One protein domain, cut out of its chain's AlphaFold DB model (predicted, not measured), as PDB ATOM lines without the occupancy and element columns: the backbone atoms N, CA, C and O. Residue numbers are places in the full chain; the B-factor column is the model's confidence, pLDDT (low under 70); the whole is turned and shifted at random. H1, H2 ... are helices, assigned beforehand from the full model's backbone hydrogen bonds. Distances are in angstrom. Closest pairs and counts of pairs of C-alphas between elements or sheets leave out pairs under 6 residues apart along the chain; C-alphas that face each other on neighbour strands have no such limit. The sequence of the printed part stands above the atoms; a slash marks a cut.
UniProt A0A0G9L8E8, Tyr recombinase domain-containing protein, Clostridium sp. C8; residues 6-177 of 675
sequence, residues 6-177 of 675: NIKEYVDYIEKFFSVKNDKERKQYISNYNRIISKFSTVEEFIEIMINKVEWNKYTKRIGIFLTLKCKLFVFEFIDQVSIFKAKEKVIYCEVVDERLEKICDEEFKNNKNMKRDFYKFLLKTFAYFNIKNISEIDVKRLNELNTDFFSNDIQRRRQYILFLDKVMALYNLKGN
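This is residues 6 to 177 of the 675 residues of the protein "Tyr recombinase domain-containing protein" of Clostridium sp. C8 (UniProt A0A0G9L8E8). Ten helices form an elongated body of two helical lobes, with the short H5 and H6 between them. At one end H1, H2 and H3 gather about H4; at the other, the long H8 stands beside H5 and H6, with H7, H9 and H10 farther out. The printed part has 172 residues, H1 to H10 in order along the chain and no named strand; the class is all helix. It is compact by its radius of gyration of the C-alphas, 17.2 A, and spans 52 by 31 by 30 A.

H1, residues 7 to 17, begins at C-alpha 7 (203.563, 180.871, 103.664). H2, residues 23 to 37, is 21.3 A long, H3 is residues 43 to 51, and H4, residues 58 to 70, is 18.5 A long. H5, residues 76 to 80, and H6, residues 87 to 93, are short. H7 is residues 99 to 108. H8, residues 113 to 130, is the longest, 26.4 A, and begins at C-alpha 113 (172.664, 190.528, 108.183). H9 is residues 140 to 145. H10, residues 159 to 173, is 21.6 A long and ends at C-alpha 173 (173.099, 168.855, 118.148).

H1 touches H2 at a steep tilt of 49 degrees, opposite ways, closest at the C-alphas of Ile 7 and Ile 30, 7.1 A. H4 is the hub, touching four helices. Its residues 59 to 63 touch residues 29 to 33 of H2, closest at the C-alphas of Tyr 59 and Tyr 29, 6.5 A. It only just touches H1, and only just H3, each with 3 pairs of C-alphas within 8 A; the closest are Phe 66 and Tyr 10, 7.4 A, and Gly 64 and Ile 47, 6.8 A. H5 touches H4, with the C-alphas of Phe 78 and Ile 65 6.2 A apart, and residues 121 to 129 of H8, with those of Phe 76 and Ala 128 5.5 A apart. H4 and H8 are apart. H6 touches residues 117 to 121 of H8, closest at the C-alphas of Lys 88 and Tyr 120, 6.1 A. H7 touches residues 168 to 172 of H10, closest at the C-alphas of Leu 101 and Tyr 172, 6.2 A. H8 and H10 only just touch, with 3 pairs of C-alphas within 8 A, about perpendicular at 79 degrees; the closest are Phe 119 and Tyr 161, 6.5 A. H9 is close to H10 but not clearly touching, with the C-alphas of Leu 143 and Asp 166 6.9 A apart. Every O i to N i+4 pair is within hydrogen-bond range in H1, H2, H3, H5, H6, H7 and H9; H4 has 8 of 9, H8 13 of 14 and H10 10 of 11.

The two C-alphas farthest apart, of Lys 24 and Asn 177, are 55.6 A apart. The printed part has no cut. The link from H9 to H10, residues 146 to 158, is long. Mean pLDDT of the printed part is 73.3; 57 residues are under 70, among them 76 to 86 and 139 to 164.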
ATOM      1  N   ASN A   6     202.054 177.030 106.308       88.94
ATOM      2  CA  ASN A   6     202.973 177.425 105.248       88.94
ATOM      3  C   ASN A   6     202.675 178.853 104.745       88.94
ATOM      4  O   ASN A   6     201.562 179.376 104.845       88.94
ATOM      5  N   ILE A   7     203.688 179.494 104.155       90.00
ATOM      6  CA  ILE A   7     203.563 180.871 103.664       90.00
ATOM      7  C   ILE A   7     202.486 181.023 102.578       90.00
ATOM      8  O   ILE A   7     201.868 182.082 102.487       90.00
ATOM      9  N   LYS A   8     202.227 179.985 101.769       89.25
ATOM     10  CA  LYS A   8     201.212 180.038 100.705       89.25
ATOM     11  C   LYS A   8     199.809 180.184 101.294       89.25
ATOM     12  O   LYS A   8     199.046 181.004 100.803       89.25
ATOM     13  N   GLU A   9     199.503 179.467 102.373       90.06
ATOM     14  CA  GLU A   9     198.225 179.579 103.087       90.06
ATOM     15  C   GLU A   9     198.027 180.967 103.692       90.06
ATOM     16  O   GLU A   9     196.942 181.540 103.604       90.06
ATOM     17  N   TYR A  10     199.084 181.542 104.269       91.12
ATOM     18  CA  TYR A  10     199.005 182.901 104.790       91.12
ATOM     19  C   TYR A  10     198.780 183.933 103.674       91.12
ATOM     20  O   TYR A  10     197.990 184.861 103.844       91.12
ATOM     21  N   VAL A  11     199.449 183.765 102.528       88.75
ATOM     22  CA  VAL A  11     199.286 184.635 101.353       88.75
ATOM     23  C   VAL A  11     197.872 184.533 100.766       88.75
ATOM     24  O   VAL A  11     197.249 185.563 100.518       88.75
ATOM     25  N   ASP A  12     197.329 183.324 100.625       89.56
ATOM     26  CA  ASP A  12     195.949 183.121 100.166       89.56
ATOM     27  C   ASP A  12     194.943 183.780 101.126       89.56
ATOM     28  O   ASP A  12     194.061 184.540 100.715       89.56
ATOM     29  N   TYR A  13     195.137 183.605 102.440       88.88
ATOM     30  CA  TYR A  13     194.313 184.266 103.450       88.88
ATOM     31  C   TYR A  13     194.333 185.796 103.307       88.88
ATOM     32  O   TYR A  13     193.278 186.443 103.352       88.88
ATOM     33  N   ILE A  14     195.508 186.413 103.137       88.31
ATOM     34  CA  ILE A  14     195.571 187.876 103.060       88.31
ATOM     35  C   ILE A  14     194.965 188.427 101.769       88.31
ATOM     36  O   ILE A  14     194.281 189.448 101.836       88.31
ATOM     37  N   GLU A  15     195.172 187.763 100.631       86.69
ATOM     38  CA  GLU A  15     194.647 188.179  99.325       86.69
ATOM     39  C   GLU A  15     193.119 188.051  99.282       86.69
ATOM     40  O   GLU A  15     192.424 188.920  98.753       86.69
ATOM     41  N   LYS A  16     192.568 187.027  99.941       85.75
ATOM     42  CA  LYS A  16     191.122 186.795 100.019       85.75
ATOM     43  C   LYS A  16     190.385 187.791 100.918       85.75
ATOM     44  O   LYS A  16     189.241 188.184 100.637       85.75
ATOM     45  N   PHE A  17     191.002 188.193 102.031       82.75
ATOM     46  CA  PHE A  17     190.320 188.955 103.085       82.75
ATOM     47  C   PHE A  17     190.758 190.408 103.238       82.75
ATOM     48  O   PHE A  17     190.066 191.164 103.929       82.75
ATOM     49  N   PHE A  18     191.845 190.827 102.596       79.69
ATOM     50  CA  PHE A  18     192.324 192.201 102.645       79.69
ATOM     51  C   PHE A  18     192.628 192.730 101.243       79.69
ATOM     52  O   PHE A  18     193.131 192.018 100.385       79.69
ATOM     53  N   SER A  19     192.351 194.016 101.015       73.50
ATOM     54  CA  SER A  19     192.736 194.690  99.774       73.50
ATOM     55  C   SER A  19     194.252 194.899  99.749       73.50
ATOM     56  O   SER A  19     194.738 195.886 100.302       73.50
ATOM     57  N   VAL A  20     194.991 193.966  99.148       79.00
ATOM     58  CA  VAL A  20     196.427 194.109  98.866       79.00
ATOM     59  C   VAL A  20     196.561 194.987  97.624       79.00
ATOM     60  O   VAL A  20     196.184 194.577  96.530       79.00
ATOM     61  N   LYS A  21     197.015 196.234  97.792       73.00
ATOM     62  CA  LYS A  21     196.935 197.244  96.719       73.00
ATOM     63  C   LYS A  21     198.040 197.131  95.667       73.00
ATOM     64  O   LYS A  21     197.887 197.686  94.586       73.00
ATOM     65  N   ASN A  22     199.168 196.496  95.998       81.06
ATOM     66  CA  ASN A  22     200.324 196.335  95.113       81.06
ATOM     67  C   ASN A  22     201.298 195.248  95.615       81.06
ATOM     68  O   ASN A  22     201.246 194.823  96.773       81.06
ATOM     69  N   ASP A  23     202.250 194.865  94.759       85.00
ATOM     70  CA  ASP A  23     203.282 193.864  95.065       85.00
ATOM     71  C   ASP A  23     204.185 194.241  96.243       85.00
ATOM     72  O   ASP A  23     204.681 193.369  96.959       85.00
ATOM     73  N   LYS A  24     204.399 195.540  96.480       86.44
ATOM     74  CA  LYS A  24     205.192 196.018  97.619       86.44
ATOM     75  C   LYS A  24     204.508 195.667  98.941       86.44
ATOM     76  O   LYS A  24     205.164 195.185  99.863       86.44
ATOM     77  N   GLU A  25     203.193 195.855  99.029       83.19
ATOM     78  CA  GLU A  25     202.404 195.478 100.202       83.19
ATOM     79  C   GLU A  25     202.371 193.953 100.389       83.19
ATOM     80  O   GLU A  25     202.550 193.473 101.510       83.19
ATOM     81  N   ARG A  26     202.261 193.183  99.299       86.06
ATOM     82  CA  ARG A  26     202.365 191.713  99.321       86.06
ATOM     83  C   ARG A  26     203.710 191.230  99.872       86.06
ATOM     84  O   ARG A  26     203.745 190.401 100.781       86.06
ATOM     85  N   LYS A  27     204.825 191.788  99.383       88.62
ATOM     86  CA  LYS A  27     206.180 191.483  99.883       88.62
ATOM     87  C   LYS A  27     206.325 191.812 101.369       88.62
ATOM     88  O   LYS A  27     206.949 191.046 102.101       88.62
ATOM     89  N   GLN A  28     205.701 192.896 101.836       87.75
ATOM     90  CA  GLN A  28     205.714 193.268 103.250       87.75
ATOM     91  C   GLN A  28     205.005 192.226 104.126       87.75
ATOM     92  O   GLN A  28     205.509 191.888 105.198       87.75
ATOM     93  N   TYR A  29     203.867 191.684 103.680       87.94
ATOM     94  CA  TYR A  29     203.179 190.600 104.385       87.94
ATOM     95  C   TYR A  29     204.041 189.342 104.498       87.94
ATOM     96  O   TYR A  29     204.177 188.801 105.597       87.94
ATOM     97  N   ILE A  30     204.655 188.925 103.389       90.25
ATOM     98  CA  ILE A  30     205.513 187.734 103.332       90.25
ATOM     99  C   ILE A  30     206.734 187.901 104.240       90.25
ATOM    100  O   ILE A  30     207.021 187.031 105.058       90.25
ATOM    101  N   SER A  31     207.417 189.044 104.151       90.81
ATOM    102  CA  SER A  31     208.595 189.340 104.971       90.81
ATOM    103  C   SER A  31     208.281 189.304 106.470       90.81
ATOM    104  O   SER A  31     209.031 188.704 107.238       90.81
ATOM    105  N   ASN A  32     207.148 189.878 106.896       89.94
ATOM    106  CA  ASN A  32     206.757 189.855 108.307       89.94
ATOM    107  C   ASN A  32     206.421 188.444 108.803       89.94
ATOM    108  O   ASN A  32     206.775 188.117 109.933       89.94
ATOM    109  N   TYR A  33     205.767 187.621 107.978       91.88
ATOM    110  CA  TYR A  33     205.478 186.230 108.328       91.88
ATOM    111  C   TYR A  33     206.762 185.411 108.458       91.88
ATOM    112  O   TYR A  33     206.981 184.783 109.489       91.88
ATOM    113  N   ASN A  34     207.665 185.516 107.478       90.56
ATOM    114  CA  ASN A  34     208.955 184.823 107.503       90.56
ATOM    115  C   ASN A  34     209.812 185.221 108.714       90.56
ATOM    116  O   ASN A  34     210.463 184.376 109.316       90.56
ATOM    117  N   ARG A  35     209.767 186.497 109.117       89.50
ATOM    118  CA  ARG A  35     210.452 186.978 110.324       89.50
ATOM    119  C   ARG A  35     209.891 186.368 111.611       89.50
ATOM    120  O   ARG A  35     210.626 186.209 112.578       89.50
ATOM    121  N   ILE A  36     208.590 186.084 111.653       87.38
ATOM    122  CA  ILE A  36     207.944 185.464 112.815       87.38
ATOM    123  C   ILE A  36     208.313 183.984 112.883       87.38
ATOM    124  O   ILE A  36     208.818 183.552 113.913       87.38
ATOM    125  N   ILE A  37     208.161 183.236 111.787       90.00
ATOM    126  CA  ILE A  37     208.483 181.798 111.777       90.00
ATOM    127  C   ILE A  37     209.976 181.524 112.018       90.00
ATOM    128  O   ILE A  37     210.325 180.462 112.507       90.00
ATOM    129  N   SER A  38     210.867 182.470 111.693       86.75
ATOM    130  CA  SER A  38     212.300 182.336 111.986       86.75
ATOM    131  C   SER A  38     212.661 182.679 113.432       86.75
ATOM    132  O   SER A  38     213.743 182.327 113.887       86.75
ATOM    133  N   LYS A  39     211.811 183.447 114.128       86.62
ATOM    134  CA  LYS A  39     212.065 183.945 115.490       86.62
ATOM    135  C   LYS A  39     211.451 183.048 116.565       86.62
ATOM    136  O   LYS A  39     211.975 183.016 117.672       86.62
ATOM    137  N   PHE A  40     210.350 182.371 116.256       87.06
ATOM    138  CA  PHE A  40     209.600 181.545 117.200       87.06
ATOM    139  C   PHE A  40     209.573 180.102 116.712       87.06
ATOM    140  O   PHE A  40     209.333 179.860 115.530       87.06
ATOM    141  N   SER A  41     209.800 179.152 117.615       84.75
ATOM    142  CA  SER A  41     209.812 177.728 117.278       84.75
ATOM    143  C   SER A  41     208.398 177.173 117.138       84.75
ATOM    144  O   SER A  41     208.188 176.220 116.390       84.75
ATOM    145  N   THR A  42     207.416 177.785 117.806       89.12
ATOM    146  CA  THR A  42     206.013 177.350 117.772       89.12
ATOM    147  C   THR A  42     205.028 178.514 117.693       89.12
ATOM    148  O   THR A  42     205.342 179.662 118.024       89.12
ATOM    149  N   VAL A  43     203.804 178.226 117.236       87.25
ATOM    150  CA  VAL A  43     202.734 179.233 117.159       87.25
ATOM    151  C   VAL A  43     202.356 179.730 118.557       87.25
ATOM    152  O   VAL A  43     202.115 180.922 118.736       87.25
ATOM    153  N   GLU A  44     202.322 178.843 119.551       86.56
ATOM    154  CA  GLU A  44     201.993 179.175 120.937       86.56
ATOM    155  C   GLU A  44     202.970 180.192 121.547       86.56
ATOM    156  O   GLU A  44     202.510 181.180 122.116       86.56
ATOM    157  N   GLU A  45     204.284 180.023 121.346       85.44
ATOM    158  CA  GLU A  45     205.309 180.986 121.791       85.44
ATOM    159  C   GLU A  45     205.067 182.386 121.215       85.44
ATOM    160  O   GLU A  45     205.143 183.398 121.917       85.44
ATOM    161  N   PHE A  46     204.738 182.461 119.924       86.06
ATOM    162  CA  PHE A  46     204.428 183.731 119.278       86.06
ATOM    163  C   PHE A  46     203.159 184.373 119.858       86.06
ATOM    164  O   PHE A  46     203.129 185.582 120.106       86.06
ATOM    165  N   ILE A  47     202.106 183.581 120.075       82.19
ATOM    166  CA  ILE A  47     200.833 184.069 120.617       82.19
ATOM    167  C   ILE A  47     201.006 184.573 122.056       82.19
ATOM    168  O   ILE A  47     200.501 185.651 122.369       82.19
ATOM    169  N   GLU A  48     201.767 183.874 122.901       80.06
ATOM    170  CA  GLU A  48     202.055 184.277 124.283       80.06
ATOM    171  C   GLU A  48     202.775 185.634 124.352       80.06
ATOM    172  O   GLU A  48     202.353 186.545 125.070       80.06
ATOM    173  N   ILE A  49     203.805 185.831 123.524       77.38
ATOM    174  CA  ILE A  49     204.516 187.114 123.429       77.38
ATOM    175  C   ILE A  49     203.591 188.230 122.926       77.38
ATOM    176  O   ILE A  49     203.654 189.368 123.406       77.38
ATOM    177  N   MET A  50     202.697 187.919 121.988       72.38
ATOM    178  CA  MET A  50     201.756 188.895 121.449       72.38
ATOM    179  C   MET A  50     200.658 189.294 122.454       72.38
ATOM    180  O   MET A  50     200.229 190.452 122.409       72.38
ATOM    181  N   ILE A  51     200.225 188.403 123.360       70.44
ATOM    182  CA  ILE A  51     199.301 188.723 124.475       70.44
ATOM    183  C   ILE A  51     199.923 189.781 125.395       70.44
ATOM    184  O   ILE A  51     199.246 190.729 125.795       70.44
ATOM    185  N   ASN A  52     201.234 189.696 125.629       68.19
ATOM    186  CA  ASN A  52     202.000 190.643 126.445       68.19
ATOM    187  C   ASN A  52     202.262 192.007 125.758       68.19
ATOM    188  O   ASN A  52     202.982 192.847 126.292       68.19
ATOM    189  N   LYS A  53     201.634 192.264 124.597       61.56
ATOM    190  CA  LYS A  53     201.584 193.553 123.867       61.56
ATOM    191  C   LYS A  53     202.929 194.130 123.399       61.56
ATOM    192  O   LYS A  53     203.008 195.320 123.093       61.56
ATOM    193  N   VAL A  54     203.965 193.311 123.261       57.75
ATOM    194  CA  VAL A  54     205.238 193.743 122.667       57.75
ATOM    195  C   VAL A  54     205.084 193.830 121.132       57.75
ATOM    196  O   VAL A  54     204.634 192.881 120.497       57.75
ATOM    197  N   GLU A  55     205.422 194.975 120.523       58.03
ATOM    198  CA  GLU A  55     205.556 195.173 119.055       58.03
ATOM    199  C   GLU A  55     204.307 194.950 118.162       58.03
ATOM    200  O   GLU A  55     204.322 194.238 117.148       58.03
ATOM    201  N   TRP A  56     203.198 195.626 118.454       68.38
ATOM    202  CA  TRP A  56     202.016 195.551 117.590       68.38
ATOM    203  C   TRP A  56     202.066 196.500 116.389       68.38
ATOM    204  O   TRP A  56     202.019 197.719 116.533       68.38
ATOM    205  N   ASN A  57     202.021 195.941 115.178       75.75
ATOM    206  CA  ASN A  57     201.727 196.683 113.954       75.75
ATOM    207  C   ASN A  57     200.586 196.007 113.172       75.75
ATOM    208  O   ASN A  57     200.115 194.919 113.518       75.75
ATOM    209  N   LYS A  58     200.098 196.648 112.101       77.12
ATOM    210  CA  LYS A  58     198.961 196.115 111.326       77.12
ATOM    211  C   LYS A  58     199.216 194.718 110.731       77.12
ATOM    212  O   LYS A  58     198.252 194.005 110.467       77.12
ATOM    213  N   TYR A  59     200.473 194.343 110.493       82.38
ATOM    214  CA  TYR A  59     200.866 193.057 109.915       82.38
ATOM    215  C   TYR A  59     200.899 191.969 110.991       82.38
ATOM    216  O   TYR A  59     200.233 190.950 110.827       82.38
ATOM    217  N   THR A  60     201.567 192.216 112.124       81.19
ATOM    218  CA  THR A  60     201.657 191.250 113.235       81.19
ATOM    219  C   THR A  60     200.282 190.911 113.812       81.19
ATOM    220  O   THR A  60     199.986 189.743 114.052       81.19
ATOM    221  N   LYS A  61     199.371 191.891 113.897       79.44
ATOM    222  CA  LYS A  61     197.968 191.648 114.285       79.44
ATOM    223  C   LYS A  61     197.219 190.719 113.326       79.44
ATOM    224  O   LYS A  61     196.466 189.856 113.767       79.44
ATOM    225  N   ARG A  62     197.392 190.895 112.010       84.12
ATOM    226  CA  ARG A  62     196.715 190.059 110.999       84.12
ATOM    227  C   ARG A  62     197.244 188.624 111.013       84.12
ATOM    228  O   ARG A  62     196.443 187.709 110.851       84.12
ATOM    229  N   ILE A  63     198.541 188.452 111.270       86.62
ATOM    230  CA  ILE A  63     199.177 187.144 111.477       86.62
ATOM    231  C   ILE A  63     198.600 186.472 112.724       86.62
ATOM    232  O   ILE A  63     198.137 185.342 112.633       86.62
ATOM    233  N   GLY A  64     198.516 187.189 113.850       83.25
ATOM    234  CA  GLY A  64     197.905 186.673 115.080       83.25
ATOM    235  C   GLY A  64     196.463 186.195 114.881       83.25
ATOM    236  O   GLY A  64     196.121 185.100 115.317       83.25
ATOM    237  N   ILE A  65     195.633 186.955 114.150       81.56
ATOM    238  CA  ILE A  65     194.255 186.548 113.815       81.56
ATOM    239  C   ILE A  65     194.241 185.293 112.934       81.56
ATOM    240  O   ILE A  65     193.468 184.377 113.202       81.56
ATOM    241  N   PHE A  66     195.068 185.248 111.885       87.50
ATOM    242  CA  PHE A  66     195.159 184.086 111.000       87.50
ATOM    243  C   PHE A  66     195.541 182.824 111.776       87.50
ATOM    244  O   PHE A  66     194.823 181.834 111.697       87.50
ATOM    245  N   LEU A  67     196.612 182.883 112.572       87.56
ATOM    246  CA  LEU A  67     197.100 181.753 113.361       87.56
ATOM    247  C   LEU A  67     196.086 181.326 114.430       87.56
ATOM    248  O   LEU A  67     195.809 180.142 114.567       87.56
ATOM    249  N   THR A  68     195.453 182.282 115.116       83.94
ATOM    250  CA  THR A  68     194.376 182.013 116.088       83.94
ATOM    251  C   THR A  68     193.234 181.211 115.458       83.94
ATOM    252  O   THR A  68     192.767 180.236 116.044       83.94
ATOM    253  N   LEU A  69     192.788 181.598 114.258       84.06
ATOM    254  CA  LEU A  69     191.689 180.923 113.563       84.06
ATOM    255  C   LEU A  69     192.131 179.592 112.942       84.06
ATOM    256  O   LEU A  69     191.460 178.583 113.131       84.06
ATOM    257  N   LYS A  70     193.260 179.574 112.224       87.44
ATOM    258  CA  LYS A  70     193.753 178.408 111.477       87.44
ATOM    259  C   LYS A  70     194.252 177.293 112.398       87.44
ATOM    260  O   LYS A  70     193.962 176.130 112.145       87.44
ATOM    261  N   CYS A  71     194.946 177.641 113.482       85.81
ATOM    262  CA  CYS A  71     195.447 176.689 114.477       85.81
ATOM    263  C   CYS A  71     194.447 176.441 115.624       85.81
ATOM    264  O   CYS A  71     194.744 175.669 116.530       85.81
ATOM    265  N   LYS A  72     193.263 177.079 115.606       83.19
ATOM    266  CA  LYS A  72     192.218 176.947 116.645       83.19
ATOM    267  C   LYS A  72     192.746 177.255 118.059       83.19
ATOM    268  O   LYS A  72     192.409 176.578 119.028       83.19
ATOM    269  N   LEU A  73     193.589 178.285 118.158       80.12
ATOM    270  CA  LEU A  73     194.194 178.801 119.394       80.12
ATOM    271  C   LEU A  73     193.470 180.084 119.818       80.12
ATOM    272  O   LEU A  73     193.970 181.192 119.630       80.12
ATOM    273  N   PHE A  74     192.243 179.939 120.320       73.44
ATOM    274  CA  PHE A  74     191.341 181.062 120.581       73.44
ATOM    275  C   PHE A  74     191.773 181.890 121.795       73.44
ATOM    276  O   PHE A  74     191.524 181.524 122.937       73.44
ATOM    277  N   VAL A  75     192.367 183.053 121.533       71.56
ATOM    278  CA  VAL A  75     192.801 184.008 122.558       71.56
ATOM    279  C   VAL A  75     191.930 185.264 122.530       71.56
ATOM    280  O   VAL A  75     191.690 185.861 121.473       71.56
ATOM    281  N   PHE A  76     191.439 185.666 123.702       68.25
ATOM    282  CA  PHE A  76     190.376 186.663 123.847       68.25
ATOM    283  C   PHE A  76     190.757 188.041 123.270       68.25
ATOM    284  O   PHE A  76     189.967 188.648 122.541       68.25
ATOM    285  N   GLU A  77     191.986 188.502 123.512       66.50
ATOM    286  CA  GLU A  77     192.527 189.802 123.090       66.50
ATOM    287  C   GLU A  77     192.555 189.978 121.566       66.50
ATOM    288  O   GLU A  77     192.329 191.086 121.065       66.50
ATOM    289  N   PHE A  78     192.810 188.904 120.811       65.19
ATOM    290  CA  PHE A  78     192.830 188.957 119.344       65.19
ATOM    291  C   PHE A  78     191.430 188.889 118.758       65.19
ATOM    292  O   PHE A  78     191.146 189.586 117.784       65.19
ATOM    293  N   ILE A  79     190.548 188.087 119.360       64.69
ATOM    294  CA  ILE A  79     189.164 187.933 118.904       64.69
ATOM    295  C   ILE A  79     188.396 189.250 119.050       64.69
ATOM    296  O   ILE A  79     187.603 189.597 118.170       64.69
ATOM    297  N   ASP A  80     188.667 190.023 120.103       60.09
ATOM    298  CA  ASP A  80     188.087 191.358 120.284       60.09
ATOM    299  C   ASP A  80     188.591 192.379 119.245       60.09
ATOM    300  O   ASP A  80     187.884 193.316 118.877       60.09
ATOM    301  N   GLN A  81     189.787 192.150 118.693       54.69
ATOM    302  CA  GLN A  81     190.433 193.004 117.692       54.69
ATOM    303  C   GLN A  81     190.267 192.554 116.250       54.69
ATOM    304  O   GLN A  81     190.777 193.224 115.342       54.69
ATOM    305  N   VAL A  82     189.551 191.456 115.999       56.41
ATOM    306  CA  VAL A  82     189.133 191.106 114.644       56.41
ATOM    307  C   VAL A  82     188.313 192.285 114.143       56.41
ATOM    308  O   VAL A  82     187.161 192.433 114.506       56.41
ATOM    309  N   SER A  83     188.885 193.173 113.332       49.84
ATOM    310  CA  SER A  83     188.096 194.188 112.639       49.84
ATOM    311  C   SER A  83     187.195 193.443 111.660       49.84
ATOM    312  O   SER A  83     187.649 192.777 110.725       49.84
ATOM    313  N   ILE A  84     185.896 193.455 111.951       49.81
ATOM    314  CA  ILE A  84     184.930 192.557 111.321       49.81
ATOM    315  C   ILE A  84     184.474 193.106 109.974       49.81
ATOM    316  O   ILE A  84     183.319 193.476 109.774       49.81
ATOM    317  N   PHE A  85     185.401 193.106 109.029       55.50
ATOM    318  CA  PHE A  85     185.054 192.797 107.656       55.50
ATOM    319  C   PHE A  85     185.196 191.286 107.460       55.50
ATOM    320  O   PHE A  85     186.228 190.697 107.801       55.50
ATOM    321  N   LYS A  86     184.128 190.681 106.931       68.50
ATOM    322  CA  LYS A  86     184.054 189.278 106.510       68.50
ATOM    323  C   LYS A  86     184.308 188.214 107.605       68.50
ATOM    324  O   LYS A  86     185.001 187.231 107.367       68.50
ATOM    325  N   ALA A  87     183.823 188.415 108.841       72.88
ATOM    326  CA  ALA A  87     184.061 187.444 109.927       72.88
ATOM    327  C   ALA A  87     183.431 186.068 109.659       72.88
ATOM    328  O   ALA A  87     184.076 185.070 109.954       72.88
ATOM    329  N   LYS A  88     182.224 186.010 109.073       77.69
ATOM    330  CA  LYS A  88     181.595 184.741 108.664       77.69
ATOM    331  C   LYS A  88     182.548 183.978 107.739       77.69
ATOM    332  O   LYS A  88     182.894 182.832 107.989       77.69
ATOM    333  N   GLU A  89     183.013 184.657 106.702       78.69
ATOM    334  CA  GLU A  89     183.815 184.090 105.629       78.69
ATOM    335  C   GLU A  89     185.207 183.667 106.113       78.69
ATOM    336  O   GLU A  89     185.715 182.653 105.652       78.69
ATOM    337  N   LYS A  90     185.807 184.389 107.069       79.75
ATOM    338  CA  LYS A  90     187.078 183.998 107.708       79.75
ATOM    339  C   LYS A  90     186.941 182.738 108.556       79.75
ATOM    340  O   LYS A  90     187.794 181.865 108.483       79.75
ATOM    341  N   VAL A  91     185.878 182.649 109.355       78.00
ATOM    342  CA  VAL A  91     185.618 181.502 110.243       78.00
ATOM    343  C   VAL A  91     185.323 180.242 109.428       78.00
ATOM    344  O   VAL A  91     185.805 179.171 109.783       78.00
ATOM    345  N   ILE A  92     184.606 180.380 108.308       77.38
ATOM    346  CA  ILE A  92     184.385 179.287 107.350       77.38
ATOM    347  C   ILE A  92     185.691 178.915 106.643       77.38
ATOM    348  O   ILE A  92     186.054 177.747 106.607       77.38
ATOM    349  N   TYR A  93     186.434 179.898 106.123       81.06
ATOM    350  CA  TYR A  93     187.688 179.643 105.406       81.06
ATOM    351  C   TYR A  93     188.751 178.958 106.270       81.06
ATOM    352  O   TYR A  93     189.484 178.107 105.784       81.06
ATOM    353  N   CYS A  94     188.842 179.325 107.546       78.75
ATOM    354  CA  CYS A  94     189.748 178.683 108.494       78.75
ATOM    355  C   CYS A  94     189.171 177.393 109.105       78.75
ATOM    356  O   CYS A  94     189.788 176.860 110.024       78.75
ATOM    357  N   GLU A  95     188.009 176.912 108.643       79.31
ATOM    358  CA  GLU A  95     187.363 175.671 109.107       79.31
ATOM    359  C   GLU A  95     187.157 175.632 110.632       79.31
ATOM    360  O   GLU A  95     187.315 174.608 111.311       79.31
ATOM    361  N   VAL A  96     186.824 176.795 111.195       75.50
ATOM    362  CA  VAL A  96     186.486 176.948 112.615       75.50
ATOM    363  C   VAL A  96     185.054 176.474 112.884       75.50
ATOM    364  O   VAL A  96     184.750 176.012 113.981       75.50
ATOM    365  N   VAL A  97     184.180 176.569 111.880       75.50
ATOM    366  CA  VAL A  97     182.803 176.056 111.891       75.50
ATOM    367  C   VAL A  97     182.576 175.200 110.650       75.50
ATOM    368  O   VAL A  97     183.216 175.434 109.626       75.50
ATOM    369  N   ASP A  98     181.671 174.230 110.734       73.69
ATOM    370  CA  ASP A  98     181.323 173.377 109.599       73.69
ATOM    371  C   ASP A  98     180.138 173.934 108.782       73.69
ATOM    372  O   ASP A  98     179.452 174.891 109.166       73.69
ATOM    373  N   GLU A  99     179.875 173.293 107.643       73.38
ATOM    374  CA  GLU A  99     178.776 173.644 106.733       73.38
ATOM    375  C   GLU A  99     177.391 173.491 107.395       73.38
ATOM    376  O   GLU A  99     176.422 174.165 107.032       73.38
ATOM    377  N   ARG A 100     177.274 172.615 108.401       73.81
ATOM    378  CA  ARG A 100     176.016 172.373 109.113       73.81
ATOM    379  C   ARG A 100     175.632 173.576 109.966       73.81
ATOM    380  O   ARG A 100     174.482 174.014 109.918       73.81
ATOM    381  N   LEU A 101     176.577 174.128 110.723       78.31
ATOM    382  CA  LEU A 101     176.351 175.343 111.494       78.31
ATOM    383  C   LEU A 101     176.022 176.526 110.583       78.31
ATOM    384  O   LEU A 101     175.171 177.351 110.921       78.31
ATOM    385  N   GLU A 102     176.690 176.609 109.432       76.88
ATOM    386  CA  GLU A 102     176.431 177.654 108.449       76.88
ATOM    387  C   GLU A 102     174.976 177.635 107.976       76.88
ATOM    388  O   GLU A 102     174.318 178.674 108.042       76.88
ATOM    389  N   LYS A 103     174.444 176.472 107.585       77.56
ATOM    390  CA  LYS A 103     173.042 176.335 107.148       77.56
ATOM    391  C   LYS A 103     172.060 176.801 108.222       77.56
ATOM    392  O   LYS A 103     171.185 177.616 107.938       77.56
ATOM    393  N   ILE A 104     172.273 176.379 109.471       76.62
ATOM    394  CA  ILE A 104     171.453 176.794 110.621       76.62
ATOM    395  C   ILE A 104     171.491 178.319 110.804       76.62
ATOM    396  O   ILE A 104     170.459 178.962 110.986       76.62
ATOM    397  N   CYS A 105     172.678 178.926 110.741       78.38
ATOM    398  CA  CYS A 105     172.828 180.374 110.886       78.38
ATOM    399  C   CYS A 105     172.221 181.148 109.705       78.38
ATOM    400  O   CYS A 105     171.721 182.263 109.876       78.38
ATOM    401  N   ASP A 106     172.288 180.601 108.496       79.31
ATOM    402  CA  ASP A 106     171.741 181.215 107.291       79.31
ATOM    403  C   ASP A 106     170.207 181.252 107.324       79.31
ATOM    404  O   ASP A 106     169.623 182.278 106.961       79.31
ATOM    405  N   GLU A 107     169.572 180.205 107.846       77.81
ATOM    406  CA  GLU A 107     168.127 180.143 108.082       77.81
ATOM    407  C   GLU A 107     167.684 181.082 109.212       77.81
ATOM    408  O   GLU A 107     166.801 181.922 109.020       77.81
ATOM    409  N   GLU A 108     168.335 181.007 110.373       77.38
ATOM    410  CA  GLU A 108     167.957 181.775 111.567       77.38
ATOM    411  C   GLU A 108     168.129 183.288 111.394       77.38
ATOM    412  O   GLU A 108     167.332 184.084 111.898       77.38
ATOM    413  N   PHE A 109     169.150 183.710 110.644       76.12
ATOM    414  CA  PHE A 109     169.441 185.124 110.415       76.12
ATOM    415  C   PHE A 109     169.071 185.612 109.009       76.12
ATOM    416  O   PHE A 109     169.562 186.669 108.593       76.12
ATOM    417  N   LYS A 110     168.188 184.902 108.287       75.56
ATOM    418  CA  LYS A 110     167.783 185.218 106.900       75.56
ATOM    419  C   LYS A 110     167.424 186.695 106.687       75.56
ATOM    420  O   LYS A 110     167.804 187.284 105.678       75.56
ATOM    421  N   ASN A 111     166.789 187.323 107.681       72.69
ATOM    422  CA  ASN A 111     166.321 188.712 107.614       72.69
ATOM    423  C   ASN A 111     167.191 189.725 108.389       72.69
ATOM    424  O   ASN A 111     166.815 190.889 108.497       72.69
ATOM    425  N   ASN A 112     168.346 189.330 108.951       75.62
ATOM    426  CA  ASN A 112     169.161 190.235 109.774       75.62
ATOM    427  C   ASN A 112     170.680 190.028 109.611       75.62
ATOM    428  O   ASN A 112     171.363 189.438 110.454       75.62
ATOM    429  N   LYS A 113     171.230 190.602 108.532       69.69
ATOM    430  CA  LYS A 113     172.664 190.528 108.183       69.69
ATOM    431  C   LYS A 113     173.591 191.080 109.279       69.69
ATOM    432  O   LYS A 113     174.655 190.511 109.527       69.69
ATOM    433  N   ASN A 114     173.191 192.157 109.960       70.06
ATOM    434  CA  ASN A 114     173.994 192.769 111.026       70.06
ATOM    435  C   ASN A 114     174.091 191.862 112.256       70.06
ATOM    436  O   ASN A 114     175.167 191.716 112.839       70.06
ATOM    437  N   MET A 115     172.983 191.217 112.617       72.25
ATOM    438  CA  MET A 115     172.934 190.288 113.740       72.25
ATOM    439  C   MET A 115     173.751 189.026 113.471       72.25
ATOM    440  O   MET A 115     174.540 188.635 114.327       72.25
ATOM    441  N   LYS A 116     173.662 188.476 112.254       74.88
ATOM    442  CA  LYS A 116     174.490 187.353 111.789       74.88
ATOM    443  C   LYS A 116     175.984 187.646 111.930       74.88
ATOM    444  O   LYS A 116     176.730 186.863 112.508       74.88
ATOM    445  N   ARG A 117     176.421 188.817 111.450       72.81
ATOM    446  CA  ARG A 117     177.818 189.269 111.547       72.81
ATOM    447  C   ARG A 117     178.296 189.345 112.995       72.81
ATOM    448  O   ARG A 117     179.428 188.972 113.285       72.81
ATOM    449  N   ASP A 118     177.466 189.870 113.889       73.19
ATOM    450  CA  ASP A 118     177.813 190.003 115.303       73.19
ATOM    451  C   ASP A 118     177.766 188.656 116.049       73.19
ATOM    452  O   ASP A 118     178.526 188.467 116.996       73.19
ATOM    453  N   PHE A 119     176.952 187.701 115.588       77.88
ATOM    454  CA  PHE A 119     176.869 186.350 116.146       77.88
ATOM    455  C   PHE A 119     178.164 185.550 115.952       77.88
ATOM    456  O   PHE A 119     178.672 184.998 116.922       77.88
ATOM    457  N   TYR A 120     178.776 185.564 114.762       78.75
ATOM    458  CA  TYR A 120     180.059 184.870 114.539       78.75
ATOM    459  C   TYR A 120     181.192 185.394 115.436       78.75
ATOM    460  O   TYR A 120     182.053 184.630 115.863       78.75
ATOM    461  N   LYS A 121     181.174 186.685 115.790       75.88
ATOM    462  CA  LYS A 121     182.121 187.245 116.771       75.88
ATOM    463  C   LYS A 121     181.881 186.672 118.156       75.88
ATOM    464  O   LYS A 121     182.822 186.316 118.854       75.88
ATOM    465  N   PHE A 122     180.613 186.637 118.558       76.19
ATOM    466  CA  PHE A 122     180.200 186.109 119.848       76.19
ATOM    467  C   PHE A 122     180.572 184.626 119.980       76.19
ATOM    468  O   PHE A 122     181.079 184.218 121.022       76.19
ATOM    469  N   LEU A 123     180.412 183.855 118.904       79.56
ATOM    470  CA  LEU A 123     180.811 182.453 118.842       79.56
ATOM    471  C   LEU A 123     182.319 182.274 119.082       79.56
ATOM    472  O   LEU A 123     182.708 181.527 119.973       79.56
ATOM    473  N   LEU A 124     183.167 183.028 118.376       77.94
ATOM    474  CA  LEU A 124     184.621 182.987 118.580       77.94
ATOM    475  C   LEU A 124     185.027 183.377 120.009       77.94
ATOM    476  O   LEU A 124     185.883 182.734 120.610       77.94
ATOM    477  N   LYS A 125     184.391 184.407 120.585       75.44
ATOM    478  CA  LYS A 125     184.643 184.810 121.981       75.44
ATOM    479  C   LYS A 125     184.263 183.711 122.967       75.44
ATOM    480  O   LYS A 125     184.949 183.528 123.966       75.44
ATOM    481  N   THR A 126     183.192 182.981 122.672       75.25
ATOM    482  CA  THR A 126     182.763 181.825 123.464       75.25
ATOM    483  C   THR A 126     183.802 180.706 123.400       75.25
ATOM    484  O   THR A 126     184.110 180.113 124.430       75.25
ATOM    485  N   PHE A 127     184.404 180.466 122.230       78.06
ATOM    486  CA  PHE A 127     185.460 179.459 122.085       78.06
ATOM    487  C   PHE A 127     186.720 179.818 122.868       78.06
ATOM    488  O   PHE A 127     187.245 178.964 123.576       78.06
ATOM    489  N   ALA A 128     187.158 181.080 122.809       74.25
ATOM    490  CA  ALA A 128     188.279 181.553 123.627       74.25
ATOM    491  C   ALA A 128     188.000 181.421 125.120       74.25
ATOM    492  O   ALA A 128     188.856 180.969 125.870       74.25
ATOM    493  N   TYR A 129     186.795 181.799 125.551       73.00
ATOM    494  CA  TYR A 129     186.433 181.763 126.963       73.00
ATOM    495  C   TYR A 129     186.475 180.348 127.546       73.00
ATOM    496  O   TYR A 129     187.038 180.142 128.616       73.00
ATOM    497  N   PHE A 130     185.905 179.368 126.838       70.88
ATOM    498  CA  PHE A 130     185.922 177.973 127.284       70.88
ATOM    499  C   PHE A 130     187.186 177.210 126.888       70.88
ATOM    500  O   PHE A 130     187.322 176.049 127.265       70.88
ATOM    501  N   ASN A 131     188.092 177.844 126.138       72.50
ATOM    502  CA  ASN A 131     189.262 177.213 125.536       72.50
ATOM    503  C   ASN A 131     188.905 175.928 124.759       72.50
ATOM    504  O   ASN A 131     189.501 174.870 124.957       72.50
ATOM    505  N   ILE A 132     187.886 176.017 123.903       73.56
ATOM    506  CA  ILE A 132     187.377 174.894 123.097       73.56
ATOM    507  C   ILE A 132     187.727 175.078 121.624       73.56
ATOM    508  O   ILE A 132     187.815 176.206 121.136       73.56
ATOM    509  N   LYS A 133     187.919 173.969 120.903       73.69
ATOM    510  CA  LYS A 133     188.403 173.988 119.513       73.69
ATOM    511  C   LYS A 133     187.309 173.709 118.488       73.69
ATOM    512  O   LYS A 133     187.466 174.074 117.323       73.69
ATOM    513  N   ASN A 134     186.218 173.073 118.905       69.94
ATOM    514  CA  ASN A 134     185.077 172.742 118.064       69.94
ATOM    515  C   ASN A 134     183.762 173.202 118.705       69.94
ATOM    516  O   ASN A 134     183.589 173.170 119.923       69.94
ATOM    517  N   ILE A 135     182.802 173.585 117.864       69.56
ATOM    518  CA  ILE A 135     181.459 173.938 118.306       69.56
ATOM    519  C   ILE A 135     180.731 172.782 118.999       69.56
ATOM    520  O   ILE A 135     179.966 173.021 119.930       69.56
ATOM    521  N   SER A 136     181.002 171.535 118.599       68.75
ATOM    522  CA  SER A 136     180.426 170.334 119.214       68.75
ATOM    523  C   SER A 136     180.803 170.161 120.689       68.75
ATOM    524  O   SER A 136     180.141 169.417 121.405       68.75
ATOM    525  N   GLU A 137     181.833 170.865 121.165       70.81
ATOM    526  CA  GLU A 137     182.257 170.849 122.565       70.81
ATOM    527  C   GLU A 137     181.411 171.776 123.460       70.81
ATOM    528  O   GLU A 137     181.580 171.776 124.682       70.81
ATOM    529  N   ILE A 138     180.508 172.587 122.898       70.25
ATOM    530  CA  ILE A 138     179.578 173.400 123.689       70.25
ATOM    531  C   ILE A 138     178.417 172.517 124.169       70.25
ATOM    532  O   ILE A 138     177.509 172.187 123.404       70.25
ATOM    533  N   ASP A 139     178.424 172.180 125.460       63.03
ATOM    534  CA  ASP A 139     177.353 171.442 126.133       63.03
ATOM    535  C   ASP A 139     176.405 172.363 126.927       63.03
ATOM    536  O   ASP A 139     176.628 173.566 127.104       63.03
ATOM    537  N   VAL A 140     175.308 171.786 127.433       57.06
ATOM    538  CA  VAL A 140     174.302 172.507 128.234       57.06
ATOM    539  C   VAL A 140     174.916 173.113 129.504       57.06
ATOM    540  O   VAL A 140     174.492 174.178 129.955       57.06
ATOM    541  N   LYS A 141     175.938 172.471 130.083       62.66
ATOM    542  CA  LYS A 141     176.623 172.962 131.282       62.66
ATOM    543  C   LYS A 141     177.402 174.249 130.986       62.66
ATOM    544  O   LYS A 141     177.204 175.238 131.688       62.66
ATOM    545  N   ARG A 142     178.182 174.283 129.906       64.56
ATOM    546  CA  ARG A 142     178.923 175.462 129.427       64.56
ATOM    547  C   ARG A 142     177.979 176.584 128.983       64.56
ATOM    548  O   ARG A 142     178.194 177.741 129.331       64.56
ATOM    549  N   LEU A 143     176.862 176.265 128.323       63.28
ATOM    550  CA  LEU A 143     175.809 177.256 128.029       63.28
ATOM    551  C   LEU A 143     175.218 177.879 129.308       63.28
ATOM    552  O   LEU A 143     174.922 179.075 129.355       63.28
ATOM    553  N   ASN A 144     175.079 177.099 130.383       56.88
ATOM    554  CA  ASN A 144     174.649 177.614 131.683       56.88
ATOM    555  C   ASN A 144     175.724 178.470 132.373       56.88
ATOM    556  O   ASN A 144     175.374 179.438 133.049       56.88
ATOM    557  N   GLU A 145     177.011 178.184 132.174       64.19
ATOM    558  CA  GLU A 145     178.120 179.008 132.681       64.19
ATOM    559  C   GLU A 145     178.139 180.399 132.024       64.19
ATOM    560  O   GLU A 145     178.301 181.399 132.729       64.19
ATOM    561  N   LEU A 146     177.806 180.500 130.727       60.06
ATOM    562  CA  LEU A 146     177.588 181.789 130.037       60.06
ATOM    563  C   LEU A 146     176.458 182.633 130.653       60.06
ATOM    564  O   LEU A 146     176.405 183.845 130.441       60.06
ATOM    565  N   ASN A 147     175.534 182.011 131.394       52.44
ATOM    566  CA  ASN A 147     174.412 182.679 132.060       52.44
ATOM    567  C   ASN A 147     174.749 183.183 133.480       52.44
ATOM    568  O   ASN A 147     173.869 183.758 134.132       52.44
ATOM    569  N   THR A 148     175.972 182.971 133.978       51.03
ATOM    570  CA  THR A 148     176.429 183.503 135.273       51.03
ATOM    571  C   THR A 148     177.033 184.907 135.122       51.03
ATOM    572  O   THR A 148     177.609 185.241 134.089       51.03
ATOM    573  N   ASP A 149     176.884 185.757 136.149       47.31
ATOM    574  CA  ASP A 149     177.189 187.207 136.137       47.31
ATOM    575  C   ASP A 149     178.682 187.575 135.898       47.31
ATOM    576  O   ASP A 149     179.049 188.747 135.976       47.31
ATOM    577  N   PHE A 150     179.551 186.605 135.591       43.31
ATOM    578  CA  PHE A 150     181.001 186.773 135.420       43.31
ATOM    579  C   PHE A 150     181.478 186.920 133.967       43.31
ATOM    580  O   PHE A 150     182.669 187.119 133.730       43.31
ATOM    581  N   PHE A 151     180.580 186.859 132.980       48.78
ATOM    582  CA  PHE A 151     180.953 187.156 131.595       48.78
ATOM    583  C   PHE A 151     181.314 188.643 131.465       48.78
ATOM    584  O   PHE A 151     180.622 189.477 132.050       48.78
ATOM    585  N   SER A 152     182.391 188.989 130.747       46.22
ATOM    586  CA  SER A 152     182.940 190.354 130.743       46.22
ATOM    587  C   SER A 152     181.865 191.417 130.460       46.22
ATOM    588  O   SER A 152     180.978 191.224 129.620       46.22
ATOM    589  N   ASN A 153     181.937 192.554 131.164       43.72
ATOM    590  CA  ASN A 153     180.991 193.677 131.036       43.72
ATOM    591  C   ASN A 153     180.773 194.126 129.571       43.72
ATOM    592  O   ASN A 153     179.699 194.634 129.233       43.72
ATOM    593  N   ASP A 154     181.748 193.884 128.690       43.12
ATOM    594  CA  ASP A 154     181.678 194.189 127.258       43.12
ATOM    595  C   ASP A 154     180.757 193.254 126.460       43.12
ATOM    596  O   ASP A 154     180.189 193.662 125.442       43.12
ATOM    597  N   ILE A 155     180.536 192.020 126.924       48.94
ATOM    598  CA  ILE A 155     179.646 191.053 126.268       48.94
ATOM    599  C   ILE A 155     178.262 190.989 126.951       48.94
ATOM    600  O   ILE A 155     177.255 190.722 126.287       48.94
ATOM    601  N   GLN A 156     178.163 191.362 128.236       46.50
ATOM    602  CA  GLN A 156     176.904 191.395 129.005       46.50
ATOM    603  C   GLN A 156     175.796 192.263 128.392       46.50
ATOM    604  O   GLN A 156     174.610 192.022 128.631       46.50
ATOM    605  N   ARG A 157     176.134 193.253 127.556       45.91
ATOM    606  CA  ARG A 157     175.132 194.126 126.918       45.91
ATOM    607  C   ARG A 157     174.197 193.403 125.949       45.91
ATOM    608  O   ARG A 157     173.244 194.024 125.482       45.91
ATOM    609  N   ARG A 158     174.422 192.124 125.618       56.00
ATOM    610  CA  ARG A 158     173.678 191.475 124.535       56.00
ATOM    611  C   ARG A 158     173.139 190.076 124.869       56.00
ATOM    612  O   ARG A 158     173.439 189.093 124.202       56.00
ATOM    613  N   ARG A 159     172.212 190.022 125.833       55.06
ATOM    614  CA  ARG A 159     171.391 188.845 126.217       55.06
ATOM    615  C   ARG A 159     170.766 188.072 125.042       55.06
ATOM    616  O   ARG A 159     170.484 186.887 125.166       55.06
ATOM    617  N   GLN A 160     170.550 188.738 123.910       59.53
ATOM    618  CA  GLN A 160     170.044 188.122 122.684       59.53
ATOM    619  C   GLN A 160     171.010 187.066 122.118       59.53
ATOM    620  O   GLN A 160     170.544 186.016 121.706       59.53
ATOM    621  N   TYR A 161     172.333 187.270 122.155       64.06
ATOM    622  CA  TYR A 161     173.289 186.340 121.523       64.06
ATOM    623  C   TYR A 161     173.444 185.022 122.278       64.06
ATOM    624  O   TYR A 161     173.632 184.000 121.633       64.06
ATOM    625  N   ILE A 162     173.282 185.028 123.605       62.97
ATOM    626  CA  ILE A 162     173.215 183.794 124.405       62.97
ATOM    627  C   ILE A 162     171.982 182.980 123.996       62.97
ATOM    628  O   ILE A 162     172.093 181.792 123.737       62.97
ATOM    629  N   LEU A 163     170.820 183.630 123.848       62.16
ATOM    630  CA  LEU A 163     169.596 182.964 123.382       62.16
ATOM    631  C   LEU A 163     169.745 182.406 121.958       62.16
ATOM    632  O   LEU A 163     169.204 181.345 121.661       62.16
ATOM    633  N   PHE A 164     170.475 183.105 121.084       69.31
ATOM    634  CA  PHE A 164     170.784 182.597 119.748       69.31
ATOM    635  C   PHE A 164     171.766 181.437 119.786       69.31
ATOM    636  O   PHE A 164     171.547 180.472 119.070       69.31
ATOM    637  N   LEU A 165     172.809 181.495 120.614       70.88
ATOM    638  CA  LEU A 165     173.753 180.391 120.749       70.88
ATOM    639  C   LEU A 165     173.050 179.153 121.315       70.88
ATOM    640  O   LEU A 165     173.176 178.096 120.716       70.88
ATOM    641  N   ASP A 166     172.223 179.298 122.356       66.06
ATOM    642  CA  ASP A 166     171.358 178.224 122.875       66.06
ATOM    643  C   ASP A 166     170.528 177.592 121.739       66.06
ATOM    644  O   ASP A 166     170.475 176.371 121.592       66.06
ATOM    645  N   LYS A 167     169.891 178.427 120.905       66.12
ATOM    646  CA  LYS A 167     169.032 177.980 119.800       66.12
ATOM    647  C   LYS A 167     169.820 177.299 118.675       66.12
ATOM    648  O   LYS A 167     169.408 176.251 118.187       66.12
ATOM    649  N   VAL A 168     170.945 177.879 118.269       69.81
ATOM    650  CA  VAL A 168     171.812 177.359 117.204       69.81
ATOM    651  C   VAL A 168     172.475 176.055 117.646       69.81
ATOM    652  O   VAL A 168     172.484 175.103 116.875       69.81
ATOM    653  N   MET A 169     172.950 175.969 118.892       70.44
ATOM    654  CA  MET A 169     173.523 174.745 119.458       70.44
ATOM    655  C   MET A 169     172.491 173.628 119.574       70.44
ATOM    656  O   MET A 169     172.792 172.479 119.261       70.44
ATOM    657  N   ALA A 170     171.258 173.963 119.959       61.34
ATOM    658  CA  ALA A 170     170.155 173.015 119.938       61.34
ATOM    659  C   ALA A 170     169.950 172.433 118.531       61.34
ATOM    660  O   ALA A 170     169.984 171.219 118.371       61.34
ATOM    661  N   LEU A 171     169.819 173.277 117.502       62.25
ATOM    662  CA  LEU A 171     169.674 172.844 116.103       62.25
ATOM    663  C   LEU A 171     170.892 172.051 115.597       62.25
ATOM    664  O   LEU A 171     170.749 171.069 114.865       62.25
ATOM    665  N   TYR A 172     172.094 172.434 116.023       66.88
ATOM    666  CA  TYR A 172     173.342 171.782 115.640       66.88
ATOM    667  C   TYR A 172     173.497 170.382 116.254       66.88
ATOM    668  O   TYR A 172     173.973 169.468 115.590       66.88
ATOM    669  N   ASN A 173     173.023 170.159 117.479       61.19
ATOM    670  CA  ASN A 173     173.099 168.855 118.148       61.19
ATOM    671  C   ASN A 173     171.974 167.879 117.716       61.19
ATOM    672  O   ASN A 173     172.001 166.695 118.042       61.19
ATOM    673  N   LEU A 174     170.998 168.338 116.924       52.03
ATOM    674  CA  LEU A 174     169.770 167.615 116.568       52.03
ATOM    675  C   LEU A 174     169.885 166.696 115.332       52.03
ATOM    676  O   LEU A 174     169.238 166.909 114.313       52.03
ATOM    677  N   LYS A 175     170.636 165.594 115.425       45.91
ATOM    678  CA  LYS A 175     170.141 164.335 114.829       45.91
ATOM    679  C   LYS A 175     169.700 163.463 116.002       45.91
ATOM    680  O   LYS A 175     170.541 162.822 116.618       45.91
ATOM    681  N   GLY A 176     168.409 163.490 116.353       45.75
ATOM    682  CA  GLY A 176     167.864 162.454 117.240       45.75
ATOM    683  C   GLY A 176     166.629 162.760 118.088       45.75
ATOM    684  O   GLY A 176     165.892 161.821 118.331       45.75
ATOM    685  N   ASN A 177     166.354 163.988 118.554       47.09
ATOM    686  CA  ASN A 177     165.182 164.223 119.428       47.09
ATOM    687  C   ASN A 177     164.755 165.704 119.503       47.09
ATOM    688  O   ASN A 177     165.017 166.405 120.482       47.09
TER     689      ASN A 177